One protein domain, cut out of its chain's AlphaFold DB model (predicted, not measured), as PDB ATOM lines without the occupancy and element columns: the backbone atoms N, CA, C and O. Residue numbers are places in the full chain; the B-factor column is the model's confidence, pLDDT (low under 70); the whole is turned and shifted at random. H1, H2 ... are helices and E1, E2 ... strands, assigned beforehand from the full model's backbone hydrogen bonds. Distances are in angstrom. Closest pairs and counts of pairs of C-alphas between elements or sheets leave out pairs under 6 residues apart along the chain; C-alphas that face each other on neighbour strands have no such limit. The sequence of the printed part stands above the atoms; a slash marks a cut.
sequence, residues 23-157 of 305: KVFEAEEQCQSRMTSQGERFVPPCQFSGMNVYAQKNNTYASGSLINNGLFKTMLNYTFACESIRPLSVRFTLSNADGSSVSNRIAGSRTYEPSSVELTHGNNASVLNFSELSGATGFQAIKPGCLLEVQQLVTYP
ATOM      1  N   LYS A  23     -10.984 -29.326  15.204       93.69
ATOM      2  CA  LYS A  23     -10.846 -27.933  14.767       93.69
ATOM      3  C   LYS A  23      -9.558 -27.335  15.328       93.69
ATOM      4  O   LYS A  23      -9.353 -27.331  16.539       93.69
ATOM      5  N   VAL A  24      -8.695 -26.848  14.442       93.75
ATOM      6  CA  VAL A  24      -7.404 -26.232  14.796       93.75
ATOM      7  C   VAL A  24      -7.478 -24.716  14.723       93.75
ATOM      8  O   VAL A  24      -6.898 -24.023  15.558       93.75
ATOM      9  N   PHE A  25      -8.178 -24.197  13.717       94.25
ATOM     10  CA  PHE A  25      -8.407 -22.768  13.567       94.25
ATOM     11  C   PHE A  25      -9.786 -22.507  12.978       94.25
ATOM     12  O   PHE A  25     -10.118 -23.100  11.958       94.25
ATOM     13  N   GLU A  26     -10.540 -21.586  13.568       94.75
ATOM     14  CA  GLU A  26     -11.833 -21.128  13.057       94.75
ATOM     15  C   GLU A  26     -11.915 -19.611  13.195       94.75
ATOM     16  O   GLU A  26     -11.863 -19.064  14.298       94.75
ATOM     17  N   ALA A  27     -12.032 -18.912  12.064       93.12
ATOM     18  CA  ALA A  27     -12.009 -17.452  12.065       93.12
ATOM     19  C   ALA A  27     -13.169 -16.845  12.872       93.12
ATOM     20  O   ALA A  27     -13.005 -15.779  13.460       93.12
ATOM     21  N   GLU A  28     -14.311 -17.528  12.921       93.88
ATOM     22  CA  GLU A  28     -15.520 -17.058  13.605       93.88
ATOM     23  C   GLU A  28     -15.373 -17.077  15.127       93.88
ATOM     24  O   GLU A  28     -15.858 -16.178  15.811       93.88
ATOM     25  N   GLU A  29     -14.644 -18.063  15.647       93.44
ATOM     26  CA  GLU A  29     -14.390 -18.213  17.079       93.44
ATOM     27  C   GLU A  29     -13.153 -17.425  17.527       93.44
ATOM     28  O   GLU A  29     -13.088 -16.948  18.660       93.44
ATOM     29  N   GLN A  30     -12.153 -17.287  16.650       93.06
ATOM     30  CA  GLN A  30     -10.824 -16.816  17.041       93.06
ATOM     31  C   GLN A  30     -10.472 -15.416  16.533       93.06
ATOM     32  O   GLN A  30      -9.495 -14.849  17.015       93.06
ATOM     33  N   CYS A  31     -11.207 -14.824  15.591       91.81
ATOM     34  CA  CYS A  31     -10.923 -13.484  15.059       91.81
ATOM     35  C   CYS A  31     -12.052 -12.486  15.371       91.81
ATOM     36  O   CYS A  31     -13.159 -12.853  15.750       91.81
ATOM     37  N   GLN A  32     -11.793 -11.189  15.180       91.56
ATOM     38  CA  GLN A  32     -12.820 -10.160  15.371       91.56
ATOM     39  C   GLN A  32     -13.732 -10.063  14.146       91.56
ATOM     40  O   GLN A  32     -13.247  -9.861  13.032       91.56
ATOM     41  N   SER A  33     -15.048 -10.123  14.349       92.94
ATOM     42  CA  SER A  33     -16.026  -9.855  13.289       92.94
ATOM     43  C   SER A  33     -16.178  -8.352  13.018       92.94
ATOM     44  O   SER A  33     -16.174  -7.522  13.933       92.94
ATOM     45  N   ARG A  34     -16.324  -7.988  11.739       91.38
ATOM     46  CA  ARG A  34     -16.699  -6.653  11.264       91.38
ATOM     47  C   ARG A  34     -17.668  -6.747  10.093       91.38
ATOM     48  O   ARG A  34     -17.437  -7.478   9.130       91.38
ATOM     49  N   MET A  35     -18.709  -5.921  10.124       90.69
ATOM     50  CA  MET A  35     -19.620  -5.769   8.993       90.69
ATOM     51  C   MET A  35     -19.002  -4.856   7.928       90.69
ATOM     52  O   MET A  35     -18.553  -3.751   8.230       90.69
ATOM     53  N   THR A  36     -18.987  -5.309   6.674       85.62
ATOM     54  CA  THR A  36     -18.505  -4.536   5.519       85.62
ATOM     55  C   THR A  36     -19.601  -4.411   4.462       85.62
ATOM     56  O   THR A  36     -20.606  -5.118   4.510       85.62
ATOM     57  N   SER A  37     -19.396  -3.566   3.446       83.81
ATOM     58  CA  SER A  37     -20.303  -3.479   2.288       83.81
ATOM     59  C   SER A  37     -20.417  -4.785   1.488       83.81
ATOM     60  O   SER A  37     -21.337  -4.931   0.690       83.81
ATOM     61  N   GLN A  38     -19.500  -5.736   1.703       81.88
ATOM     62  CA  GLN A  38     -19.453  -7.055   1.061       81.88
ATOM     63  C   GLN A  38     -19.891  -8.189   2.014       81.88
ATOM     64  O   GLN A  38     -19.621  -9.365   1.743       81.88
ATOM     65  N   GLY A  39     -20.518  -7.842   3.144       88.31
ATOM     66  CA  GLY A  39     -20.956  -8.763   4.196       88.31
ATOM     67  C   GLY A  39     -20.002  -8.837   5.390       88.31
ATOM     68  O   GLY A  39     -19.053  -8.053   5.505       88.31
ATOM     69  N   GLU A  40     -20.264  -9.784   6.288       91.69
ATOM     70  CA  GLU A  40     -19.434 -10.037   7.465       91.69
ATOM     71  C   GLU A  40     -18.032 -10.512   7.062       91.69
ATOM     72  O   GLU A  40     -17.850 -11.292   6.116       91.69
ATOM     73  N   ARG A  41     -17.021  -9.986   7.753       92.44
ATOM     74  CA  ARG A  41     -15.616 -10.340   7.571       92.44
ATOM     75  C   ARG A  41     -14.936 -10.468   8.921       92.44
ATOM     76  O   ARG A  41     -15.182  -9.670   9.820       92.44
ATOM     77  N   PHE A  42     -14.013 -11.412   9.006       92.81
ATOM     78  CA  PHE A  42     -13.170 -11.615  10.173       92.81
ATOM     79  C   PHE A  42     -11.814 -10.954   9.949       92.81
ATOM     80  O   PHE A  42     -11.216 -11.081   8.876       92.81
ATOM     81  N   VAL A  43     -11.346 -10.195  10.935       90.44
ATOM     82  CA  VAL A  43     -10.112  -9.413  10.838       90.44
ATOM     83  C   VAL A  43      -9.168  -9.726  12.002       90.44
ATOM     84  O   VAL A  43      -9.626  -9.999  13.115       90.44
ATOM     85  N   PRO A  44      -7.846  -9.663  11.771       85.50
ATOM     86  CA  PRO A  44      -6.842  -9.646  12.824       85.50
ATOM     87  C   PRO A  44      -7.056  -8.593  13.923       85.50
ATOM     88  O   PRO A  44      -7.610  -7.527  13.643       85.50
ATOM     89  N   PRO A  45      -6.497  -8.813  15.129       87.06
ATOM     90  CA  PRO A  45      -5.734  -9.999  15.534       87.06
ATOM     91  C   PRO A  45      -6.645 -11.206  15.797       87.06
ATOM     92  O   PRO A  45      -7.732 -11.053  16.350       87.06
ATOM     93  N   CYS A  46      -6.180 -12.399  15.423       88.31
ATOM     94  CA  CYS A  46      -6.843 -13.656  15.769       88.31
ATOM     95  C   CYS A  46      -6.149 -14.306  16.975       88.31
ATOM     96  O   CYS A  46      -4.919 -14.365  17.024       88.31
ATOM     97  N   GLN A  47      -6.918 -14.803  17.940       89.19
ATOM     98  CA  GLN A  47      -6.448 -15.503  19.135       89.19
ATOM     99  C   GLN A  47      -6.082 -16.958  18.807       89.19
ATOM    100  O   GLN A  47      -6.747 -17.898  19.231       89.19
ATOM    101  N   PHE A  48      -5.020 -17.151  18.023       89.12
ATOM    102  CA  PHE A  48      -4.495 -18.484  17.739       89.12
ATOM    103  C   PHE A  48      -3.542 -18.933  18.851       89.12
ATOM    104  O   PHE A  48      -2.452 -18.380  19.009       89.12
ATOM    105  N   SER A  49      -3.938 -19.958  19.601       86.88
ATOM    106  CA  SER A  49      -3.049 -20.692  20.500       86.88
ATOM    107  C   SER A  49      -2.630 -21.992  19.831       86.88
ATOM    108  O   SER A  49      -3.489 -22.779  19.433       86.88
ATOM    109  N   GLY A  50      -1.323 -22.227  19.727       84.94
ATOM    110  CA  GLY A  50      -0.812 -23.490  19.212       84.94
ATOM    111  C   GLY A  50      -1.368 -24.691  19.980       84.94
ATOM    112  O   GLY A  50      -1.662 -24.599  21.174       84.94
ATOM    113  N   MET A  51      -1.523 -25.819  19.293       91.44
ATOM    114  CA  MET A  51      -2.125 -27.021  19.864       91.44
ATOM    115  C   MET A  51      -1.413 -28.287  19.403       91.44
ATOM    116  O   MET A  51      -0.860 -28.340  18.303       91.44
ATOM    117  N   ASN A  52      -1.478 -29.319  20.241       93.12
ATOM    118  CA  ASN A  52      -0.985 -30.648  19.915       93.12
ATOM    119  C   ASN A  52      -2.162 -31.579  19.615       93.12
ATOM    120  O   ASN A  52      -3.147 -31.600  20.350       93.12
ATOM    121  N   VAL A  53      -2.031 -32.382  18.564       93.31
ATOM    122  CA  VAL A  53      -2.953 -33.462  18.214       93.31
ATOM    123  C   VAL A  53      -2.168 -34.770  18.235       93.31
ATOM    124  O   VAL A  53      -1.137 -34.902  17.575       93.31
ATOM    125  N   TYR A  54      -2.642 -35.739  19.013       92.50
ATOM    126  CA  TYR A  54      -2.004 -37.051  19.144       92.50
ATOM    127  C   TYR A  54      -2.551 -38.027  18.107       92.50
ATOM    128  O   TYR A  54      -3.761 -38.083  17.873       92.50
ATOM    129  N   ALA A  55      -1.660 -38.807  17.493       93.25
ATOM    130  CA  ALA A  55      -2.059 -39.815  16.526       93.25
ATOM    131  C   ALA A  55      -2.796 -40.976  17.202       93.25
ATOM    132  O   ALA A  55      -2.386 -41.472  18.254       93.25
ATOM    133  N   GLN A  56      -3.871 -41.452  16.575       92.81
ATOM    134  CA  GLN A  56      -4.493 -42.710  16.972       92.81
ATOM    135  C   GLN A  56      -3.569 -43.858  16.584       92.81
ATOM    136  O   GLN A  56      -3.074 -43.901  15.459       92.81
ATOM    137  N   LYS A  57      -3.378 -44.812  17.493       91.38
ATOM    138  CA  LYS A  57      -2.562 -46.006  17.272       91.38
ATOM    139  C   LYS A  57      -3.246 -47.203  17.919       91.38
ATOM    140  O   LYS A  57      -3.695 -47.111  19.061       91.38
ATOM    141  N   ASN A  58      -3.327 -48.319  17.203       90.88
ATOM    142  CA  ASN A  58      -3.783 -49.582  17.770       90.88
ATOM    143  C   ASN A  58      -2.567 -50.394  18.239       90.88
ATOM    144  O   ASN A  58      -1.778 -50.848  17.419       90.88
ATOM    145  N   ASN A  59      -2.432 -50.601  19.549       86.94
ATOM    146  CA  ASN A  59      -1.319 -51.362  20.135       86.94
ATOM    147  C   ASN A  59      -1.656 -52.847  20.376       86.94
ATOM    148  O   ASN A  59      -0.895 -53.566  21.019       86.94
ATOM    149  N   THR A  60      -2.801 -53.322  19.884       86.75
ATOM    150  CA  THR A  60      -3.208 -54.724  20.044       86.75
ATOM    151  C   THR A  60      -2.202 -55.647  19.349       86.75
ATOM    152  O   THR A  60      -1.936 -55.469  18.163       86.75
ATOM    153  N   TYR A  61      -1.669 -56.630  20.086       84.00
ATOM    154  CA  TYR A  61      -0.607 -57.564  19.664       84.00
ATOM    155  C   TYR A  61       0.744 -56.923  19.301       84.00
ATOM    156  O   TYR A  61       1.574 -57.568  18.672       84.00
ATOM    157  N   ALA A  62       1.009 -55.681  19.715       79.56
ATOM    158  CA  ALA A  62       2.244 -54.969  19.377       79.56
ATOM    159  C   ALA A  62       3.461 -55.349  20.254       79.56
ATOM    160  O   ALA A  62       4.298 -54.501  20.522       79.56
ATOM    161  N   SER A  63       3.546 -56.583  20.763       78.75
ATOM    162  CA  SER A  63       4.578 -56.987  21.737       78.75
ATOM    163  C   SER A  63       5.759 -57.759  21.142       78.75
ATOM    164  O   SER A  63       6.745 -57.970  21.843       78.75
ATOM    165  N   GLY A  64       5.668 -58.205  19.886       81.62
ATOM    166  CA  GLY A  64       6.739 -58.951  19.216       81.62
ATOM    167  C   GLY A  64       7.940 -58.065  18.878       81.62
ATOM    168  O   GLY A  64       7.770 -56.892  18.543       81.62
ATOM    169  N   SER A  65       9.150 -58.622  18.931       85.50
ATOM    170  CA  SER A  65      10.400 -57.916  18.602       85.50
ATOM    171  C   SER A  65      10.376 -57.353  17.173       85.50
ATOM    172  O   SER A  65      10.644 -56.167  16.990       85.50
ATOM    173  N   LEU A  66       9.909 -58.151  16.205       87.19
ATOM    174  CA  LEU A  66       9.672 -57.746  14.808       87.19
ATOM    175  C   LEU A  66       8.722 -56.547  14.672       87.19
ATOM    176  O   LEU A  66       8.795 -55.772  13.726       87.19
ATOM    177  N   ILE A  67       7.788 -56.390  15.612       91.00
ATOM    178  CA  ILE A  67       6.813 -55.296  15.590       91.00
ATOM    179  C   ILE A  67       7.389 -54.064  16.288       91.00
ATOM    180  O   ILE A  67       7.204 -52.945  15.823       91.00
ATOM    181  N   ASN A  68       8.093 -54.249  17.404       88.88
ATOM    182  CA  ASN A  68       8.710 -53.164  18.166       88.88
ATOM    183  C   ASN A  68       9.822 -52.456  17.391       88.88
ATOM    184  O   ASN A  68       9.907 -51.232  17.455       88.88
ATOM    185  N   ASN A  69      10.607 -53.209  16.625       88.75
ATOM    186  CA  ASN A  69      11.687 -52.666  15.804       88.75
ATOM    187  C   ASN A  69      11.235 -52.292  14.384       88.75
ATOM    188  O   ASN A  69      12.016 -51.739  13.616       88.75
ATOM    189  N   GLY A  70       9.974 -52.566  14.040       91.50
ATOM    190  CA  GLY A  70       9.450 -52.322  12.705       91.50
ATOM    191  C   GLY A  70       9.213 -50.850  12.371       91.50
ATOM    192  O   GLY A  70       9.099 -49.986  13.248       91.50
ATOM    193  N   LEU A  71       9.072 -50.579  11.070       93.81
ATOM    194  CA  LEU A  71       8.734 -49.258  10.545       93.81
ATOM    195  C   LEU A  71       7.225 -49.018  10.540       93.81
ATOM    196  O   LEU A  71       6.420 -49.863  10.153       93.81
ATOM    197  N   PHE A  72       6.838 -47.817  10.940       95.75
ATOM    198  CA  PHE A  72       5.469 -47.334  11.011       95.75
ATOM    199  C   PHE A  72       5.309 -46.082  10.161       95.75
ATOM    200  O   PHE A  72       6.252 -45.341   9.895       95.75
ATOM    201  N   LYS A  73       4.072 -45.839   9.748       96.31
ATOM    202  CA  LYS A  73       3.663 -44.659   9.005       96.31
ATOM    203  C   LYS A  73       2.608 -43.912   9.805       96.31
ATOM    204  O   LYS A  73       1.618 -44.497  10.244       96.31
ATOM    205  N   THR A  74       2.802 -42.612   9.980       96.44
ATOM    206  CA  THR A  74       1.755 -41.704  10.448       96.44
ATOM    207  C   THR A  74       1.217 -40.912   9.276       96.44
ATOM    208  O   THR A  74       1.980 -40.272   8.555       96.44
ATOM    209  N   MET A  75      -0.103 -40.932   9.118       95.56
ATOM    210  CA  MET A  75      -0.798 -40.148   8.109       95.56
ATOM    211  C   MET A  75      -1.716 -39.119   8.762       95.56
ATOM    212  O   MET A  75      -2.610 -39.456   9.547       95.56
ATOM    213  N   LEU A  76      -1.483 -37.862   8.403       95.56
ATOM    214  CA  LEU A  76      -2.314 -36.711   8.711       95.56
ATOM    215  C   LEU A  76      -3.226 -36.442   7.514       95.56
ATOM    216  O   LEU A  76      -2.717 -36.191   6.430       95.56
ATOM    217  N   ASN A  77      -4.541 -36.419   7.723       95.31
ATOM    218  CA  ASN A  77      -5.508 -35.856   6.782       95.31
ATOM    219  C   ASN A  77      -6.095 -34.580   7.376       95.31
ATOM    220  O   ASN A  77      -6.594 -34.588   8.505       95.31
ATOM    221  N   TYR A  78      -6.077 -33.499   6.608       95.50
ATOM    222  CA  TYR A  78      -6.588 -32.204   7.036       95.50
ATOM    223  C   TYR A  78      -7.286 -31.476   5.893       95.50
ATOM    224  O   TYR A  78      -7.123 -31.809   4.717       95.50
ATOM    225  N   THR A  79      -8.048 -30.453   6.252       96.50
ATOM    226  CA  THR A  79      -8.726 -29.542   5.329       96.50
ATOM    227  C   THR A  79      -8.532 -28.122   5.824       96.50
ATOM    228  O   THR A  79      -8.804 -27.852   6.992       96.50
ATOM    229  N   PHE A  80      -8.082 -27.214   4.955       95.56
ATOM    230  CA  PHE A  80      -8.029 -25.785   5.268       95.56
ATOM    231  C   PHE A  80      -8.799 -24.984   4.223       95.56
ATOM    232  O   PHE A  80      -8.228 -24.508   3.244       95.56
ATOM    233  N   ALA A  81     -10.105 -24.843   4.431       95.38
ATOM    234  CA  ALA A  81     -10.933 -23.973   3.608       95.38
ATOM    235  C   ALA A  81     -10.859 -22.566   4.200       95.38
ATOM    236  O   ALA A  81     -11.295 -22.349   5.321       95.38
ATOM    237  N   CYS A  82     -10.258 -21.615   3.496       92.75
ATOM    238  CA  CYS A  82     -10.170 -20.232   3.926       92.75
ATOM    239  C   CYS A  82      -9.976 -19.280   2.746       92.75
ATOM    240  O   CYS A  82      -8.908 -19.221   2.132       92.75
ATOM    241  N   GLU A  83     -10.987 -18.454   2.479       90.88
ATOM    242  CA  GLU A  83     -10.852 -17.337   1.551       90.88
ATOM    243  C   GLU A  83     -10.523 -16.051   2.311       90.88
ATOM    244  O   GLU A  83     -11.257 -15.608   3.198       90.88
ATOM    245  N   SER A  84      -9.409 -15.425   1.946       87.62
ATOM    246  CA  SER A  84      -8.948 -14.194   2.577       87.62
ATOM    247  C   SER A  84      -8.135 -13.332   1.611       87.62
ATOM    248  O   SER A  84      -7.654 -13.815   0.586       87.62
ATOM    249  N   ILE A  85      -8.020 -12.031   1.909       86.75
ATOM    250  CA  ILE A  85      -7.327 -11.060   1.037       86.75
ATOM    251  C   ILE A  85      -5.843 -11.420   0.869       86.75
ATOM    252  O   ILE A  85      -5.309 -11.350  -0.237       86.75
ATOM    253  N   ARG A  86      -5.172 -11.795   1.961       85.12
ATOM    254  CA  ARG A  86      -3.795 -12.305   1.975       85.12
ATOM    255  C   ARG A  86      -3.794 -13.775   2.386       85.12
ATOM    256  O   ARG A  86      -4.581 -14.120   3.258       85.12
ATOM    257  N   PRO A  87      -2.906 -14.628   1.852       85.06
ATOM    258  CA  PRO A  87      -2.871 -16.038   2.230       85.06
ATOM    259  C   PRO A  87      -2.705 -16.240   3.745       85.06
ATOM    260  O   PRO A  87      -1.745 -15.739   4.335       85.06
ATOM    261  N   LEU A  88      -3.621 -16.993   4.358       90.94
ATOM    262  CA  LEU A  88      -3.442 -17.537   5.706       90.94
ATOM    263  C   LEU A  88      -2.693 -18.862   5.616       90.94
ATOM    264  O   LEU A  88      -2.981 -19.687   4.748       90.94
ATOM    265  N   SER A  89      -1.754 -19.083   6.533       92.50
ATOM    266  CA  SER A  89      -1.126 -20.395   6.676       92.50
ATOM    267  C   SER A  89      -0.806 -20.727   8.123       92.50
ATOM    268  O   SER A  89      -0.454 -19.842   8.896       92.50
ATOM    269  N   VAL A  90      -0.899 -22.004   8.481       93.81
ATOM    270  CA  VAL A  90      -0.527 -22.507   9.806       93.81
ATOM    271  C   VAL A  90       0.734 -23.346   9.684       93.81
ATOM    272  O   VAL A  90       0.805 -24.256   8.856       93.81
ATOM    273  N   ARG A  91       1.746 -23.047  10.498       95.12
ATOM    274  CA  ARG A  91       2.945 -23.876  10.616       95.12
ATOM    275  C   ARG A  91       2.635 -25.100  11.468       95.12
ATOM    276  O   ARG A  91       2.099 -24.964  12.568       95.12
ATOM    277  N   PHE A  92       3.018 -26.268  10.968       96.06
ATOM    278  CA  PHE A  92       2.926 -27.514  11.709       96.06
ATOM    279  C   PHE A  92       4.261 -28.255  11.732       96.06
ATOM    280  O   PHE A  92       5.090 -28.118  10.826       96.06
ATOM    281  N   THR A  93       4.416 -29.090  12.752       96.75
ATOM    282  CA  THR A  93       5.474 -30.085  12.877       96.75
ATOM    283  C   THR A  93       4.831 -31.404  13.286       96.75
ATOM    284  O   THR A  93       4.281 -31.521  14.378       96.75
ATOM    285  N   LEU A  94       4.881 -32.397  12.402       96.00
ATOM    286  CA  LEU A  94       4.578 -33.782  12.737       96.00
ATOM    287  C   LEU A  94       5.886 -34.437  13.164       96.00
ATOM    288  O   LEU A  94       6.847 -34.440  12.400       96.00
ATOM    289  N   SER A  95       5.929 -34.950  14.384       94.75
ATOM    290  CA  SER A  95       7.143 -35.502  14.982       94.75
ATOM    291  C   SER A  95       6.862 -36.822  15.671       94.75
ATOM    292  O   SER A  95       5.738 -37.088  16.108       94.75
ATOM    293  N   ASN A  96       7.901 -37.632  15.778       92.38
ATOM    294  CA  ASN A  96       7.897 -38.867  16.528       92.38
ATOM    295  C   ASN A  96       9.037 -38.857  17.564       92.38
ATOM    296  O   ASN A  96      10.013 -38.116  17.434       92.38
ATOM    297  N   ALA A  97       8.897 -39.658  18.623       85.56
ATOM    298  CA  ALA A  97       9.881 -39.753  19.703       85.56
ATOM    299  C   ALA A  97      11.260 -40.279  19.254       85.56
ATOM    300  O   ALA A  97      12.237 -40.076  19.967       85.56
ATOM    301  N   ASP A  98      11.354 -40.922  18.087       84.06
ATOM    302  CA  ASP A  98      12.619 -41.362  17.483       84.06
ATOM    303  C   ASP A  98      13.436 -40.227  16.827       84.06
ATOM    304  O   ASP A  98      14.535 -40.461  16.330       84.06
ATOM    305  N   GLY A  99      12.916 -38.994  16.828       84.88
ATOM    306  CA  GLY A  99      13.557 -37.820  16.231       84.88
ATOM    307  C   GLY A  99      13.171 -37.563  14.772       84.88
ATOM    308  O   GLY A  99      13.490 -36.494  14.242       84.88
ATOM    309  N   SER A 100      12.440 -38.474  14.124       88.31
ATOM    310  CA  SER A 100      11.877 -38.226  12.798       88.31
ATOM    311  C   SER A 100      10.817 -37.124  12.867       88.31
ATOM    312  O   SER A 100       9.984 -37.053  13.780       88.31
ATOM    313  N   SER A 101      10.859 -36.202  11.905       94.00
ATOM    314  CA  SER A 101       9.878 -35.127  11.834       94.00
ATOM    315  C   SER A 101       9.725 -34.567  10.428       94.00
ATOM    316  O   SER A 101      10.661 -34.546   9.630       94.00
ATOM    317  N   VAL A 102       8.527 -34.067  10.142       94.12
ATOM    318  CA  VAL A 102       8.229 -33.261   8.962       94.12
ATOM    319  C   VAL A 102       7.587 -31.960   9.422       94.12
ATOM    320  O   VAL A 102       6.613 -31.952  10.174       94.12
ATOM    321  N   SER A 103       8.161 -30.839   8.993       94.06
ATOM    322  CA  SER A 103       7.655 -29.504   9.308       94.06
ATOM    323  C   SER A 103       7.315 -28.771   8.027       94.06
ATOM    324  O   SER A 103       8.140 -28.702   7.117       94.06
ATOM    325  N   ASN A 104       6.115 -28.206   7.952       92.94
ATOM    326  CA  ASN A 104       5.695 -27.432   6.791       92.94
ATOM    327  C   ASN A 104       4.621 -26.401   7.183       92.94
ATOM    328  O   ASN A 104       4.297 -26.220   8.360       92.94
ATOM    329  N   ARG A 105       4.093 -25.679   6.195       93.25
ATOM    330  CA  ARG A 105       2.966 -24.761   6.341       93.25
ATOM    331  C   ARG A 105       1.762 -25.284   5.571       93.25
ATOM    332  O   ARG A 105       1.882 -25.678   4.416       93.25
ATOM    333  N   ILE A 106       0.602 -25.234   6.209       93.50
ATOM    334  CA  ILE A 106      -0.698 -25.524   5.609       93.50
ATOM    335  C   ILE A 106      -1.314 -24.194   5.202       93.50
ATOM    336  O   ILE A 106      -1.630 -23.381   6.067       93.50
ATOM    337  N   ALA A 107      -1.434 -23.947   3.899       91.94
ATOM    338  CA  ALA A 107      -2.066 -22.744   3.366       91.94
ATOM    339  C   ALA A 107      -3.573 -22.951   3.174       91.94
ATOM    340  O   ALA A 107      -4.011 -24.050   2.843       91.94
ATOM    341  N   GLY A 108      -4.351 -21.891   3.387       90.38
ATOM    342  CA  GLY A 108      -5.791 -21.905   3.140       90.38
ATOM    343  C   GLY A 108      -6.106 -21.963   1.648       90.38
ATOM    344  O   GLY A 108      -5.546 -21.191   0.867       90.38
ATOM    345  N   SER A 109      -7.013 -22.857   1.263       91.06
ATOM    346  CA  SER A 109      -7.591 -22.931  -0.080       91.06
ATOM    347  C   SER A 109      -8.963 -22.260  -0.106       91.06
ATOM    348  O   SER A 109      -9.661 -22.204   0.902       91.06
ATOM    349  N   ARG A 110      -9.388 -21.737  -1.259       87.44
ATOM    350  CA  ARG A 110     -10.719 -21.106  -1.394       87.44
ATOM    351  C   ARG A 110     -11.858 -22.115  -1.283       87.44
ATOM    352  O   ARG A 110     -12.990 -21.736  -1.001       87.44
ATOM    353  N   THR A 111     -11.555 -23.376  -1.549       88.00
ATOM    354  CA  THR A 111     -12.493 -24.489  -1.585       88.00
ATOM    355  C   THR A 111     -12.096 -25.539  -0.562       88.00
ATOM    356  O   THR A 111     -10.957 -25.598  -0.102       88.00
ATOM    357  N   TYR A 112     -13.060 -26.374  -0.183       89.31
ATOM    358  CA  TYR A 112     -12.791 -27.522   0.668       89.31
ATOM    359  C   TYR A 112     -11.971 -28.556  -0.113       89.31
ATOM    360  O   TYR A 112     -12.484 -29.212  -1.019       89.31
ATOM    361  N   GLU A 113     -10.694 -28.680   0.238       90.19
ATOM    362  CA  GLU A 113      -9.743 -29.584  -0.410       90.19
ATOM    363  C   GLU A 113      -9.044 -30.443   0.651       90.19
ATOM    364  O   GLU A 113      -8.210 -29.937   1.411       90.19
ATOM    365  N   PRO A 114      -9.378 -31.744   0.737       90.75
ATOM    366  CA  PRO A 114      -8.655 -32.675   1.586       90.75
ATOM    367  C   PRO A 114      -7.202 -32.792   1.134       90.75
ATOM    368  O   PRO A 114      -6.919 -32.999  -0.044       90.75
ATOM    369  N   SER A 115      -6.285 -32.688   2.084       92.94
ATOM    370  CA  SER A 115      -4.852 -32.857   1.870       92.94
ATOM    371  C   SER A 115      -4.290 -33.841   2.885       92.94
ATOM    372  O   SER A 115      -4.824 -33.973   3.992       92.94
ATOM    373  N   SER A 116      -3.209 -34.525   2.514       93.50
ATOM    374  CA  SER A 116      -2.532 -35.468   3.397       93.50
ATOM    375  C   SER A 116      -1.037 -35.198   3.514       93.50
ATOM    376  O   SER A 116      -0.391 -34.702   2.592       93.50
ATOM    377  N   VAL A 117      -0.493 -35.522   4.684       94.25
ATOM    378  CA  VAL A 117       0.943 -35.520   4.972       94.25
ATOM    379  C   VAL A 117       1.288 -36.847   5.620       94.25
ATOM    380  O   VAL A 117       0.546 -37.357   6.460       94.25
ATOM    381  N   GLU A 118       2.427 -37.400   5.230       94.50
ATOM    382  CA  GLU A 118       2.888 -38.709   5.665       94.50
ATOM    383  C   GLU A 118       4.265 -38.587   6.320       94.50
ATOM    384  O   GLU A 118       5.094 -37.778   5.899       94.50
ATOM    385  N   LEU A 119       4.505 -39.398   7.349       95.62
ATOM    386  CA  LEU A 119       5.801 -39.550   8.002       95.62
ATOM    387  C   LEU A 119       6.047 -41.033   8.271       95.62
ATOM    388  O   LEU A 119       5.242 -41.662   8.958       95.62
ATOM    389  N   THR A 120       7.157 -41.567   7.769       95.88
ATOM    390  CA  THR A 120       7.656 -42.900   8.138       95.88
ATOM    391  C   THR A 120       8.634 -42.768   9.302       95.88
ATOM    392  O   THR A 120       9.472 -41.868   9.295       95.88
ATOM    393  N   HIS A 121       8.499 -43.629  10.308       94.69
ATOM    394  CA  HIS A 121       9.208 -43.562  11.589       94.69
ATOM    395  C   HIS A 121       9.192 -44.937  12.297       94.69
ATOM    396  O   HIS A 121       8.531 -45.858  11.828       94.69
ATOM    397  N   GLY A 122       9.872 -45.111  13.432       92.25
ATOM    398  CA  GLY A 122       9.850 -46.347  14.237       92.25
ATOM    399  C   GLY A 122       8.553 -46.548  15.040       92.25
ATOM    400  O   GLY A 122       7.648 -45.717  15.006       92.25
ATOM    401  N   ASN A 123       8.421 -47.625  15.822       90.94
ATOM    402  CA  ASN A 123       7.175 -47.979  16.531       90.94
ATOM    403  C   ASN A 123       6.828 -47.109  17.770       90.94
ATOM    404  O   ASN A 123       6.427 -47.592  18.827       90.94
ATOM    405  N   ASN A 124       6.890 -45.791  17.643       87.50
ATOM    406  CA  ASN A 124       6.660 -44.829  18.717       87.50
ATOM    407  C   ASN A 124       5.378 -44.015  18.496       87.50
ATOM    408  O   ASN A 124       4.723 -44.125  17.457       87.50
ATOM    409  N   ALA A 125       4.978 -43.235  19.500       85.75
ATOM    410  CA  ALA A 125       3.833 -42.337  19.390       85.75
ATOM    411  C   ALA A 125       4.204 -41.074  18.598       85.75
ATOM    412  O   ALA A 125       5.222 -40.440  18.881       85.75
ATOM    413  N   SER A 126       3.348 -40.698  17.648       92.44
ATOM    414  CA  SER A 126       3.512 -39.487  16.843       92.44
ATOM    415  C   SER A 126       2.613 -38.360  17.341       92.44
ATOM    416  O   SER A 126       1.465 -38.579  17.743       92.44
ATOM    417  N   VAL A 127       3.138 -37.138  17.288       93.75
ATOM    418  CA  VAL A 127       2.464 -35.917  17.734       93.75
ATOM    419  C   VAL A 127       2.540 -34.871  16.635       93.75
ATOM    420  O   VAL A 127       3.612 -34.592  16.092       93.75
ATOM    421  N   LEU A 128       1.394 -34.275  16.326       95.19
ATOM    422  CA  LEU A 128       1.275 -33.130  15.439       95.19
ATOM    423  C   LEU A 128       1.164 -31.857  16.274       95.19
ATOM    424  O   LEU A 128       0.216 -31.706  17.037       95.19
ATOM    425  N   ASN A 129       2.107 -30.940  16.111       95.81
ATOM    426  CA  ASN A 129       2.097 -29.630  16.747       95.81
ATOM    427  C   ASN A 129       1.757 -28.559  15.709       95.81
ATOM    428  O   ASN A 129       2.411 -28.487  14.670       95.81
ATOM    429  N   PHE A 130       0.771 -27.717  16.004       95.31
ATOM    430  CA  PHE A 130       0.527 -26.472  15.286       95.31
ATOM    431  C   PHE A 130       1.080 -25.313  16.106       95.31
ATOM    432  O   PHE A 130       0.629 -25.089  17.227       95.31
ATOM    433  N   SER A 131       2.040 -24.572  15.555       92.12
ATOM    434  CA  SER A 131       2.838 -23.630  16.346       92.12
ATOM    435  C   SER A 131       2.492 -22.165  16.095       92.12
ATOM    436  O   SER A 131       2.636 -21.337  16.987       92.12
ATOM    437  N   GLU A 132       2.089 -21.816  14.870       89.94
ATOM    438  CA  GLU A 132       1.979 -20.416  14.450       89.94
ATOM    439  C   GLU A 132       0.993 -20.243  13.291       89.94
ATOM    440  O   GLU A 132       1.063 -20.978  12.305       89.94
ATOM    441  N   LEU A 133       0.139 -19.219  13.375       90.00
ATOM    442  CA  LEU A 133      -0.710 -18.754  12.281       90.00
ATOM    443  C   LEU A 133      -0.084 -17.516  11.619       90.00
ATOM    444  O   LEU A 133      -0.077 -16.416  12.169       90.00
ATOM    445  N   SER A 134       0.422 -17.689  10.402       86.50
ATOM    446  CA  SER A 134       0.907 -16.608   9.545       86.50
ATOM    447  C   SER A 134      -0.246 -15.964   8.766       86.50
ATOM    448  O   SER A 134      -1.153 -16.648   8.292       86.50
ATOM    449  N   GLY A 135      -0.193 -14.639   8.594       78.38
ATOM    450  CA  GLY A 135      -1.270 -13.868   7.950       78.38
ATOM    451  C   GLY A 135      -2.366 -13.398   8.916       78.38
ATOM    452  O   GLY A 135      -3.353 -12.809   8.482       78.38
ATOM    453  N   ALA A 136      -2.170 -13.606  10.223       69.19
ATOM    454  CA  ALA A 136      -3.084 -13.216  11.300       69.19
ATOM    455  C   ALA A 136      -2.870 -11.794  11.846       69.19
ATOM    456  O   ALA A 136      -3.356 -11.479  12.929       69.19
ATOM    457  N   THR A 137      -2.127 -10.938  11.135       67.62
ATOM    458  CA  THR A 137      -1.803  -9.562  11.553       67.62
ATOM    459  C   THR A 137      -1.782  -8.606  10.360       67.62
ATOM    460  O   THR A 137      -1.413  -8.999   9.253       67.62
ATOM    461  N   GLY A 138      -2.094  -7.327  10.593       70.00
ATOM    462  CA  GLY A 138      -2.088  -6.282   9.562       70.00
ATOM    463  C   GLY A 138      -3.410  -6.172   8.793       70.00
ATOM    464  O   GLY A 138      -4.443  -6.658   9.245       70.00
ATOM    465  N   PHE A 139      -3.389  -5.494   7.640       76.38
ATOM    466  CA  PHE A 139      -4.589  -5.308   6.816       76.38
ATOM    467  C   PHE A 139      -5.003  -6.626   6.159       76.38
ATOM    468  O   PHE A 139      -4.365  -7.084   5.206       76.38
ATOM    469  N   GLN A 140      -6.066  -7.223   6.689       82.94
ATOM    470  CA  GLN A 140      -6.566  -8.524   6.287       82.94
ATOM    471  C   GLN A 140      -8.076  -8.593   6.505       82.94
ATOM    472  O   GLN A 140      -8.587  -8.076   7.496       82.94
ATOM    473  N   ALA A 141      -8.773  -9.255   5.584       86.56
ATOM    474  CA  ALA A 141     -10.173  -9.622   5.744       86.56
ATOM    475  C   ALA A 141     -10.354 -11.078   5.316       86.56
ATOM    476  O   ALA A 141      -9.906 -11.478   4.237       86.56
ATOM    477  N   ILE A 142     -10.996 -11.850   6.180       91.62
ATOM    478  CA  ILE A 142     -11.245 -13.280   6.044       91.62
ATOM    479  C   ILE A 142     -12.755 -13.462   5.867       91.62
ATOM    480  O   ILE A 142     -13.547 -12.801   6.548       91.62
ATOM    481  N   LYS A 143     -13.175 -14.297   4.916       91.81
ATOM    482  CA  LYS A 143     -14.594 -14.619   4.731       91.81
ATOM    483  C   LYS A 143     -15.088 -15.606   5.804       91.81
ATOM    484  O   LYS A 143     -14.273 -16.363   6.334       91.81
ATOM    485  N   PRO A 144     -16.402 -15.622   6.096       91.25
ATOM    486  CA  PRO A 144     -17.020 -16.676   6.899       91.25
ATOM    487  C   PRO A 144     -16.708 -18.077   6.364       91.25
ATOM    488  O   PRO A 144     -16.480 -18.243   5.162       91.25
ATOM    489  N   GLY A 145     -16.677 -19.065   7.260       91.12
ATOM    490  CA  GLY A 145     -16.294 -20.441   6.930       91.12
ATOM    491  C   GLY A 145     -14.789 -20.691   6.749       91.12
ATOM    492  O   GLY A 145     -14.412 -21.723   6.198       91.12
ATOM    493  N   CYS A 146     -13.917 -19.770   7.184       94.00
ATOM    494  CA  CYS A 146     -12.473 -20.015   7.216       94.00
ATOM    495  C   CYS A 146     -12.102 -20.944   8.387       94.00
ATOM    496  O   CYS A 146     -12.094 -20.514   9.543       94.00
ATOM    497  N   LEU A 147     -11.788 -22.203   8.071       95.25
ATOM    498  CA  LEU A 147     -11.675 -23.311   9.016       95.25
ATOM    499  C   LEU A 147     -10.544 -24.281   8.625       95.25
ATOM    500  O   LEU A 147     -10.507 -24.801   7.505       95.25
ATOM    501  N   LEU A 148      -9.626 -24.530   9.565       95.31
ATOM    502  CA  LEU A 148      -8.633 -25.606   9.514       95.31
ATOM    503  C   LEU A 148      -9.075 -26.740  10.437       95.31
ATOM    504  O   LEU A 148      -9.154 -26.565  11.655       95.31
ATOM    505  N   GLU A 149      -9.262 -27.921   9.863       95.56
ATOM    506  CA  GLU A 149      -9.622 -29.136  10.586       95.56
ATOM    507  C   GLU A 149      -8.648 -30.266  10.285       95.56
ATOM    508  O   GLU A 149      -8.303 -30.532   9.132       95.56
ATOM    509  N   VAL A 150      -8.251 -30.982  11.333       96.12
ATOM    510  CA  VAL A 150      -7.632 -32.297  11.202       96.12
ATOM    511  C   VAL A 150      -8.751 -33.323  11.145       96.12
ATOM    512  O   VAL A 150      -9.412 -33.592  12.144       96.12
ATOM    513  N   GLN A 151      -8.943 -33.914   9.973       95.31
ATOM    514  CA  GLN A 151      -9.958 -34.936   9.735       95.31
ATOM    515  C   GLN A 151      -9.526 -36.296  10.293       95.31
ATOM    516  O   GLN A 151     -10.355 -37.100  10.705       95.31
ATOM    517  N   GLN A 152      -8.220 -36.577  10.298       94.75
ATOM    518  CA  GLN A 152      -7.669 -37.825  10.814       94.75
ATOM    519  C   GLN A 152      -6.171 -37.670  11.104       94.75
ATOM    520  O   GLN A 152      -5.447 -37.073  10.311       94.75
ATOM    521  N   LEU A 153      -5.687 -38.277  12.187       95.56
ATOM    522  CA  LEU A 153      -4.261 -38.503  12.423       95.56
ATOM    523  C   LEU A 153      -4.073 -39.922  12.964       95.56
ATOM    524  O   LEU A 153      -4.526 -40.230  14.066       95.56
ATOM    525  N   VAL A 154      -3.468 -40.804  12.168       94.81
ATOM    526  CA  VAL A 154      -3.391 -42.243  12.469       94.81
ATOM    527  C   VAL A 154      -1.980 -42.755  12.214       94.81
ATOM    528  O   VAL A 154      -1.422 -42.513  11.147       94.81
ATOM    529  N   THR A 155      -1.437 -43.492  13.180       95.44
ATOM    530  CA  THR A 155      -0.184 -44.245  13.081       95.44
ATOM    531  C   THR A 155      -0.495 -45.722  12.876       95.44
ATOM    532  O   THR A 155      -1.276 -46.308  13.629       95.44
ATOM    533  N   TYR A 156       0.118 -46.332  11.866       96.06
ATOM    534  CA  TYR A 156      -0.117 -47.719  11.476       96.06
ATOM    535  C   TYR A 156       1.156 -48.373  10.911       96.06
ATOM    536  O   TYR A 156       2.120 -47.660  10.631       96.06
ATOM    537  N   PRO A 157       1.202 -49.712  10.781       96.88
ATOM    538  CA  PRO A 157       2.377 -50.416  10.260       96.88
ATOM    539  C   PRO A 157       2.733 -49.930   8.848       96.88
ATOM    540  O   PRO A 157       1.834 -49.810   8.013       96.88
TER     541      PRO A 157
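Overview. This is residues 23 to 157 of the 305 residues of an uncharacterized protein of Pseudoalteromonas amylolytica (UniProt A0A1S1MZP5). This is a long, slim sandwich: two twisted sheets of four strands lie face to face, their strands running roughly along the rod, with the hairpin E2 and E3 at one end and the tiny helix H2 at the other. The printed part has 135 residues with ten named strands and two named helices, in the order E1 H1 E2 E3 E4 H2 E5 E6 E7 E8 E9 E10. The sheets run E1 E10 E5 E8 and E4 E9 E6 E7, each all antiparallel; the class is mostly strand. The whole is loose, with a radius of gyration of the C-alphas of 17.6 A and spans of 64 by 23 by 19 A.

Arrangement. Start at E1, residues 23 to 26, an edge strand antiparallel to E10, residues 147 to 157; N 24 and O 148 are within hydrogen-bond range at 2.8 A. Next come H1, residues 27 to 30, and the hairpin of E2, residues 32 to 36, and E3, residues 39 to 43, where N 34 and O 41 are 2.8 A apart. The closest C-alphas of H1 and E3, Ala 27 and Phe 42, are 6.2 A apart. E4, residues 51 to 54, is antiparallel to E9, residues 126 to 134, with N 53 and O 128 at 2.8 A. After H2, residues 65 to 68, look for E5, residues 71 to 81, an inner strand whose neighbours are E10, with N 73 and O 156 at 2.8 A, and E8, residues 114 to 122, with N 72 and O 121 at 2.7 A. E6, residues 89 to 96, forms a hairpin with E7, residues 101 to 107, where N 102 and O 94 are 2.8 A apart; E6 is also antiparallel to E9, with N 91 and O 132 at 2.8 A. In the sandwich, two sheets face to face, the facing parts are 9.5 A centre to centre and the strands of the one stand at 15 degrees to those of the other. H1 and H2 are too short for an O i to N i+4 pair; the single O i to N i+3 pair is within range in H2 but not in H1.

Along the chain. Find C-alpha 23 at (-10.846, -27.933, 14.767), where E1 begins. E5 starts at C-alpha 71, (8.734, -49.258, 10.545), and runs 32.8 A; E6 spans 22.8 A, E8 26.3 A and E9 24.2 A. E10 runs 30.6 A to C-alpha 157 at (2.377, -50.416, 10.260).

Size, cuts and confidence. The C-alphas farthest apart, those of Ser 37 and Ser 65, are 64.6 A apart. The printed part has no cut, and its one long link, E9 to E10, has 12 residues. Mean pLDDT of the printed part is 90.7; residues 136 to 137 are under 70.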